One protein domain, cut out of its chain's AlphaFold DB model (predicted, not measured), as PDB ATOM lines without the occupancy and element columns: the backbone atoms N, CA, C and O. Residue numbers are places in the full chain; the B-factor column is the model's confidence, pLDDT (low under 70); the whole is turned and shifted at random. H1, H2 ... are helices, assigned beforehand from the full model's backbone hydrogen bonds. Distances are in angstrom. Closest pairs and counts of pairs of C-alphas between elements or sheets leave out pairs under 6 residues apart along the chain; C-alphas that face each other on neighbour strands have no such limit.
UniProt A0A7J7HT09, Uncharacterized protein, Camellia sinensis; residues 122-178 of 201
ATOM      1  N   LYS A 122       1.756 -35.454 -46.737       68.75
ATOM      2  CA  LYS A 122       2.573 -35.691 -45.537       68.75
ATOM      3  C   LYS A 122       3.964 -35.051 -45.640       68.75
ATOM      4  O   LYS A 122       4.492 -34.572 -44.637       68.75
ATOM      5  N   MET A 123       4.540 -34.997 -46.842       68.00
ATOM      6  CA  MET A 123       5.881 -34.452 -47.092       68.00
ATOM      7  C   MET A 123       5.903 -32.934 -47.375       68.00
ATOM      8  O   MET A 123       6.943 -32.293 -47.222       68.00
ATOM      9  N   MET A 124       4.764 -32.318 -47.709       69.31
ATOM     10  CA  MET A 124       4.654 -30.870 -47.949       69.31
ATOM     11  C   MET A 124       4.896 -30.025 -46.692       69.31
ATOM     12  O   MET A 124       5.533 -28.979 -46.774       69.31
ATOM     13  N   PHE A 125       4.445 -30.458 -45.515       68.62
ATOM     14  CA  PHE A 125       4.581 -29.670 -44.281       68.62
ATOM     15  C   PHE A 125       6.033 -29.366 -43.862       68.62
ATOM     16  O   PHE A 125       6.332 -28.202 -43.568       68.62
ATOM     17  N   PRO A 126       6.967 -30.340 -43.823       73.12
ATOM     18  CA  PRO A 126       8.361 -30.043 -43.494       73.12
ATOM     19  C   PRO A 126       9.042 -29.200 -44.578       73.12
ATOM     20  O   PRO A 126       9.831 -28.312 -44.247       73.12
ATOM     21  N   ILE A 127       8.700 -29.418 -45.854       78.56
ATOM     22  CA  ILE A 127       9.273 -28.654 -46.964       78.56
ATOM     23  C   ILE A 127       8.796 -27.202 -46.912       78.56
ATOM     24  O   ILE A 127       9.618 -26.294 -46.885       78.56
ATOM     25  N   GLN A 128       7.498 -26.950 -46.747       77.38
ATOM     26  CA  GLN A 128       6.952 -25.598 -46.634       77.38
ATOM     27  C   GLN A 128       7.580 -24.835 -45.465       77.38
ATOM     28  O   GLN A 128       7.950 -23.675 -45.620       77.38
ATOM     29  N   ARG A 129       7.800 -25.487 -44.315       76.62
ATOM     30  CA  ARG A 129       8.500 -24.866 -43.177       76.62
ATOM     31  C   ARG A 129       9.935 -24.476 -43.519       76.62
ATOM     32  O   ARG A 129      10.363 -23.375 -43.173       76.62
ATOM     33  N   LEU A 130      10.671 -25.345 -44.207       79.88
ATOM     34  CA  LEU A 130      12.035 -25.052 -44.638       79.88
ATOM     35  C   LEU A 130      12.061 -23.891 -45.642       79.88
ATOM     36  O   LEU A 130      12.859 -22.967 -45.490       79.88
ATOM     37  N   TRP A 131      11.139 -23.887 -46.603       73.12
ATOM     38  CA  TRP A 131      11.000 -22.831 -47.601       73.12
ATOM     39  C   TRP A 131      10.586 -21.490 -46.990       73.12
ATOM     40  O   TRP A 131      11.145 -20.474 -47.378       73.12
ATOM     41  N   ILE A 132       9.711 -21.458 -45.978       77.00
ATOM     42  CA  ILE A 132       9.369 -20.226 -45.241       77.00
ATOM     43  C   ILE A 132      10.593 -19.680 -44.499       77.00
ATOM     44  O   ILE A 132      10.826 -18.475 -44.495       77.00
ATOM     45  N   VAL A 133      11.413 -20.539 -43.886       78.38
ATOM     46  CA  VAL A 133      12.648 -20.108 -43.205       78.38
ATOM     47  C   VAL A 133      13.673 -19.574 -44.205       78.38
ATOM     48  O   VAL A 133      14.310 -18.551 -43.947       78.38
ATOM     49  N   VAL A 134      13.820 -20.236 -45.352       73.88
ATOM     50  CA  VAL A 134      14.697 -19.800 -46.446       73.88
ATOM     51  C   VAL A 134      14.194 -18.482 -47.039       73.88
ATOM     52  O   VAL A 134      14.963 -17.529 -47.125       73.88
ATOM     53  N   ALA A 135      12.901 -18.368 -47.334       69.19
ATOM     54  CA  ALA A 135      12.264 -17.151 -47.827       69.19
ATOM     55  C   ALA A 135      12.339 -16.010 -46.808       69.19
ATOM     56  O   ALA A 135      12.598 -14.877 -47.183       69.19
ATOM     57  N   LYS A 136      12.221 -16.279 -45.505       67.38
ATOM     58  CA  LYS A 136      12.408 -15.267 -44.454       67.38
ATOM     59  C   LYS A 136      13.861 -14.788 -44.371       67.38
ATOM     60  O   LYS A 136      14.108 -13.605 -44.146       67.38
ATOM     61  N   ARG A 137      14.836 -15.687 -44.567       64.12
ATOM     62  CA  ARG A 137      16.271 -15.344 -44.605       64.12
ATOM     63  C   ARG A 137      16.673 -14.605 -45.883       64.12
ATOM     64  O   ARG A 137      17.561 -13.760 -45.822       64.12
ATOM     65  N   LEU A 138      16.049 -14.916 -47.016       65.06
ATOM     66  CA  LEU A 138      16.359 -14.308 -48.312       65.06
ATOM     67  C   LEU A 138      15.525 -13.048 -48.599       65.06
ATOM     68  O   LEU A 138      16.047 -12.094 -49.159       65.06
ATOM     69  N   GLY A 139      14.264 -13.011 -48.179       58.44
ATOM     70  CA  GLY A 139      13.268 -12.026 -48.609       58.44
ATOM     71  C   GLY A 139      13.155 -10.762 -47.758       58.44
ATOM     72  O   GLY A 139      12.670  -9.761 -48.268       58.44
ATOM     73  N   ILE A 140      13.613 -10.769 -46.500       55.41
ATOM     74  CA  ILE A 140      13.475  -9.596 -45.606       55.41
ATOM     75  C   ILE A 140      14.815  -8.895 -45.370       55.41
ATOM     76  O   ILE A 140      14.863  -7.675 -45.278       55.41
ATOM     77  N   ARG A 141      15.922  -9.647 -45.296       56.56
ATOM     78  CA  ARG A 141      17.245  -9.059 -45.028       56.56
ATOM     79  C   ARG A 141      18.026  -8.730 -46.295       56.56
ATOM     80  O   ARG A 141      18.662  -7.692 -46.357       56.56
ATOM     81  N   LYS A 142      17.954  -9.570 -47.334       58.53
ATOM     82  CA  LYS A 142      18.780  -9.353 -48.532       58.53
ATOM     83  C   LYS A 142      18.178  -8.357 -49.520       58.53
ATOM     84  O   LYS A 142      18.936  -7.625 -50.137       58.53
ATOM     85  N   SER A 143      16.856  -8.286 -49.657       61.69
ATOM     86  CA  SER A 143      16.199  -7.337 -50.572       61.69
ATOM     87  C   SER A 143      16.381  -5.879 -50.122       61.69
ATOM     88  O   SER A 143      16.803  -5.043 -50.917       61.69
ATOM     89  N   GLY A 144      16.148  -5.593 -48.835       65.00
ATOM     90  CA  GLY A 144      16.337  -4.264 -48.243       65.00
ATOM     91  C   GLY A 144      17.801  -3.820 -48.222       65.00
ATOM     92  O   GLY A 144      18.104  -2.695 -48.611       65.00
ATOM     93  N   LEU A 145      18.724  -4.723 -47.864       68.44
ATOM     94  CA  LEU A 145      20.162  -4.440 -47.877       68.44
ATOM     95  C   LEU A 145      20.694  -4.225 -49.304       68.44
ATOM     96  O   LEU A 145      21.536  -3.369 -49.534       68.44
ATOM     97  N   VAL A 146      20.216  -4.974 -50.301       68.44
ATOM     98  CA  VAL A 146      20.666  -4.769 -51.690       68.44
ATOM     99  C   VAL A 146      20.224  -3.405 -52.223       68.44
ATOM    100  O   VAL A 146      21.012  -2.760 -52.910       68.44
ATOM    101  N   LYS A 147      19.021  -2.940 -51.864       67.62
ATOM    102  CA  LYS A 147      18.557  -1.592 -52.219       67.62
ATOM    103  C   LYS A 147      19.378  -0.513 -51.507       67.62
ATOM    104  O   LYS A 147      19.927   0.361 -52.166       67.62
ATOM    105  N   LEU A 148      19.586  -0.671 -50.199       72.25
ATOM    106  CA  LEU A 148      20.395   0.256 -49.407       72.25
ATOM    107  C   LEU A 148      21.860   0.298 -49.885       72.25
ATOM    108  O   LEU A 148      22.472   1.355 -49.889       72.25
ATOM    109  N   ARG A 149      22.408  -0.808 -50.412       76.19
ATOM    110  CA  ARG A 149      23.740  -0.827 -51.047       76.19
ATOM    111  C   ARG A 149      23.821   0.089 -52.267       76.19
ATOM    112  O   ARG A 149      24.891   0.628 -52.543       76.19
ATOM    113  N   HIS A 150      22.751   0.170 -53.053       78.75
ATOM    114  CA  HIS A 150      22.723   1.014 -54.241       78.75
ATOM    115  C   HIS A 150      22.679   2.489 -53.838       78.75
ATOM    116  O   HIS A 150      23.516   3.254 -54.304       78.75
ATOM    117  N   ASP A 151      21.818   2.823 -52.878       80.56
ATOM    118  CA  ASP A 151      21.642   4.189 -52.373       80.56
ATOM    119  C   ASP A 151      22.895   4.701 -51.630       80.56
ATOM    120  O   ASP A 151      23.300   5.851 -51.799       80.56
ATOM    121  N   VAL A 152      23.576   3.833 -50.868       81.25
ATOM    122  CA  VAL A 152      24.862   4.145 -50.210       81.25
ATOM    123  C   VAL A 152      25.974   4.381 -51.233       81.25
ATOM    124  O   VAL A 152      26.787   5.275 -51.055       81.25
ATOM    125  N   ARG A 153      26.010   3.624 -52.339       76.38
ATOM    126  CA  ARG A 153      27.023   3.809 -53.398       76.38
ATOM    127  C   ARG A 153      26.895   5.136 -54.133       76.38
ATOM    128  O   ARG A 153      27.894   5.626 -54.640       76.38
ATOM    129  N   THR A 154      25.684   5.672 -54.228       81.75
ATOM    130  CA  THR A 154      25.417   6.988 -54.818       81.75
ATOM    131  C   THR A 154      25.572   8.128 -53.811       81.75
ATOM    132  O   THR A 154      25.415   9.284 -54.185       81.75
ATOM    133  N   CYS A 155      25.848   7.824 -52.539       82.50
ATOM    134  CA  CYS A 155      26.001   8.815 -51.485       82.50
ATOM    135  C   CYS A 155      27.472   9.241 -51.354       82.50
ATOM    136  O   CYS A 155      28.359   8.402 -51.192       82.50
ATOM    137  N   GLU A 156      27.725  10.550 -51.404       85.56
ATOM    138  CA  GLU A 156      29.072  11.144 -51.334       85.56
ATOM    139  C   GLU A 156      29.610  11.287 -49.898       85.56
ATOM    140  O   GLU A 156      30.753  11.688 -49.700       85.56
ATOM    141  N   TYR A 157      28.803  10.963 -48.884       85.38
ATOM    142  CA  TYR A 157      29.191  11.113 -47.482       85.38
ATOM    143  C   TYR A 157      29.954   9.894 -46.961       85.38
ATOM    144  O   TYR A 157      29.425   8.781 -46.931       85.38
ATOM    145  N   GLU A 158      31.163  10.129 -46.451       82.56
ATOM    146  CA  GLU A 158      32.034   9.094 -45.877       82.56
ATOM    147  C   GLU A 158      31.394   8.388 -44.665       82.56
ATOM    148  O   GLU A 158      31.459   7.164 -44.534       82.56
ATOM    149  N   ASP A 159      30.670   9.132 -43.823       88.38
ATOM    150  CA  ASP A 159      30.012   8.595 -42.621       88.38
ATOM    151  C   ASP A 159      28.966   7.516 -42.944       88.38
ATOM    152  O   ASP A 159      28.762   6.564 -42.181       88.38
ATOM    153  N   VAL A 160      28.318   7.625 -44.109       85.88
ATOM    154  CA  VAL A 160      27.317   6.659 -44.577       85.88
ATOM    155  C   VAL A 160      27.980   5.327 -44.941       85.88
ATOM    156  O   VAL A 160      27.416   4.264 -44.663       85.88
ATOM    157  N   HIS A 161      29.202   5.356 -45.481       84.00
ATOM    158  CA  HIS A 161      29.987   4.152 -45.777       84.00
ATOM    159  C   HIS A 161      30.472   3.460 -44.498       84.00
ATOM    160  O   HIS A 161      30.410   2.232 -44.403       84.00
ATOM    161  N   VAL A 162      30.856   4.224 -43.470       87.38
ATOM    162  CA  VAL A 162      31.239   3.678 -42.153       87.38
ATOM    163  C   VAL A 162      30.052   2.991 -41.475       87.38
ATOM    164  O   VAL A 162      30.173   1.854 -41.004       87.38
ATOM    165  N   LEU A 163      28.882   3.639 -41.470       87.50
ATOM    166  CA  LEU A 163      27.648   3.059 -40.936       87.50
ATOM    167  C   LEU A 163      27.256   1.781 -41.690       87.50
ATOM    168  O   LEU A 163      26.856   0.783 -41.080       87.50
ATOM    169  N   TRP A 164      27.415   1.786 -43.014       85.69
ATOM    170  CA  TRP A 164      27.169   0.626 -43.865       85.69
ATOM    171  C   TRP A 164      28.074  -0.562 -43.521       85.69
ATOM    172  O   TRP A 164      27.614  -1.705 -43.421       85.69
ATOM    173  N   ASP A 165      29.353  -0.297 -43.272       84.50
ATOM    174  CA  ASP A 165      30.321  -1.311 -42.869       84.50
ATOM    175  C   ASP A 165      30.037  -1.870 -41.467       84.50
ATOM    176  O   ASP A 165      30.164  -3.079 -41.239       84.50
ATOM    177  N   MET A 166      29.595  -1.027 -40.529       85.44
ATOM    178  CA  MET A 166      29.143  -1.469 -39.204       85.44
ATOM    179  C   MET A 166      27.901  -2.364 -39.295       85.44
ATOM    180  O   MET A 166      27.852  -3.425 -38.663       85.44
ATOM    181  N   LEU A 167      26.930  -1.988 -40.131       82.62
ATOM    182  CA  LEU A 167      25.724  -2.779 -40.375       82.62
ATOM    183  C   LEU A 167      26.078  -4.159 -40.954       82.62
ATOM    184  O   LEU A 167      25.618  -5.187 -40.453       82.62
ATOM    185  N   LYS A 168      26.967  -4.199 -41.952       78.38
ATOM    186  CA  LYS A 168      27.424  -5.436 -42.600       78.38
ATOM    187  C   LYS A 168      28.132  -6.387 -41.630       78.38
ATOM    188  O   LYS A 168      27.923  -7.599 -41.700       78.38
ATOM    189  N   ARG A 169      28.944  -5.861 -40.706       78.50
ATOM    190  CA  ARG A 169      29.613  -6.653 -39.655       78.50
ATOM    191  C   ARG A 169      28.605  -7.260 -38.667       78.50
ATOM    192  O   ARG A 169      28.699  -8.451 -38.370       78.50
ATOM    193  N   ASN A 170      27.589  -6.500 -38.250       74.75
ATOM    194  CA  ASN A 170      26.534  -6.979 -37.344       74.75
ATOM    195  C   ASN A 170      25.660  -8.083 -37.983       74.75
ATOM    196  O   ASN A 170      25.272  -9.051 -37.326       74.75
ATOM    197  N   GLU A 171      25.389  -8.014 -39.290       68.56
ATOM    198  CA  GLU A 171      24.656  -9.081 -39.986       68.56
ATOM    199  C   GLU A 171      25.406 -10.422 -40.000       68.56
ATOM    200  O   GLU A 171      24.808 -11.486 -39.795       68.56
ATOM    201  N   ILE A 172      26.721 -10.389 -40.225       67.75
ATOM    202  CA  ILE A 172      27.574 -11.587 -40.243       67.75
ATOM    203  C   ILE A 172      27.633 -12.210 -38.844       67.75
ATOM    204  O   ILE A 172      27.530 -13.431 -38.692       67.75
ATOM    205  N   GLU A 173      27.724 -11.372 -37.816       62.34
ATOM    206  CA  GLU A 173      27.730 -11.812 -36.427       62.34
ATOM    207  C   GLU A 173      26.365 -12.379 -36.009       62.34
ATOM    208  O   GLU A 173      26.287 -13.519 -35.554       62.34
ATOM    209  N   SER A 174      25.268 -11.661 -36.270       59.78
ATOM    210  CA  SER A 174      23.904 -12.063 -35.889       59.78
ATOM    211  C   SER A 174      23.385 -13.308 -36.622       59.78
ATOM    212  O   SER A 174      22.519 -14.022 -36.108       59.78
ATOM    213  N   THR A 175      23.904 -13.609 -37.816       56.22
ATOM    214  CA  THR A 175      23.597 -14.855 -38.541       56.22
ATOM    215  C   THR A 175      24.529 -16.015 -38.172       56.22
ATOM    216  O   THR A 175      24.180 -17.174 -38.423       56.22
ATOM    217  N   GLY A 176      25.673 -15.729 -37.537       52.16
ATOM    218  CA  GLY A 176      26.684 -16.695 -37.106       52.16
ATOM    219  C   GLY A 176      26.634 -17.096 -35.625       52.16
ATOM    220  O   GLY A 176      27.222 -18.123 -35.274       52.16
ATOM    221  N   SER A 177      25.925 -16.350 -34.774       49.47
ATOM    222  CA  SER A 177      26.010 -16.441 -33.310       49.47
ATOM    223  C   SER A 177      24.783 -17.054 -32.621       49.47
ATOM    224  O   SER A 177      24.218 -16.473 -31.708       49.47
ATOM    225  N   LYS A 178      24.371 -18.278 -32.983       45.56
ATOM    226  CA  LYS A 178      23.544 -19.113 -32.075       45.56
ATOM    227  C   LYS A 178      23.969 -20.580 -32.122       45.56
ATOM    228  O   LYS A 178      23.453 -21.366 -32.911       45.56
TER     229      LYS A 178
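This is residues 122 to 178 of the 201 residues of an uncharacterized protein of Camellia sinensis (UniProt A0A7J7HT09). From the first printed residue, H1 and H2 follow each other in one long, slender line, and H3 folds back from the far end of H2 as a loose helical hairpin, like an uneven, open V. Residues 122 to 136 of H1 stick out as an arm and make much of the length. The printed part has 57 residues, 49 of them in three named helices in the order H1, H2, H3, with no named strand, and its class is all helix. The whole is only just extended, close to loose, with a radius of gyration of the C-alphas of 15.7 A and spans of 54 by 24 by 8 A.

H1, residues 122 to 139, and H2, residues 142 to 153, meet only through their link. H3, residues 158 to 176, and H2 are a hairpin at a shallow tilt of 21 degrees, opposite ways. They only just touch, with 3 pairs of C-alphas within 8 A, through residue 152 and residues 160 to 164 alone; the closest C-alphas, of Val 152 and Val 160, are 6.6 A apart. H1 and H3 are apart. Every O i to N i+4 pair is within hydrogen-bond range in H2 and H3, and 12 of 14 in H1.

H1 measures 26.2 A from C-alpha 122 at (2.573, -35.691, -45.537) to C-alpha 139, H2 16.3 A, and H3 27.8 A, ending at C-alpha 176 at (26.684, -16.695, -37.106).

The C-alphas farthest apart, of Lys 122 and Glu 156, are 54.1 A apart. The printed part has no cut, and both links are tight. The model's pLDDT is under 70 at residues 122 to 125, 135 to 147 and 171 to 178.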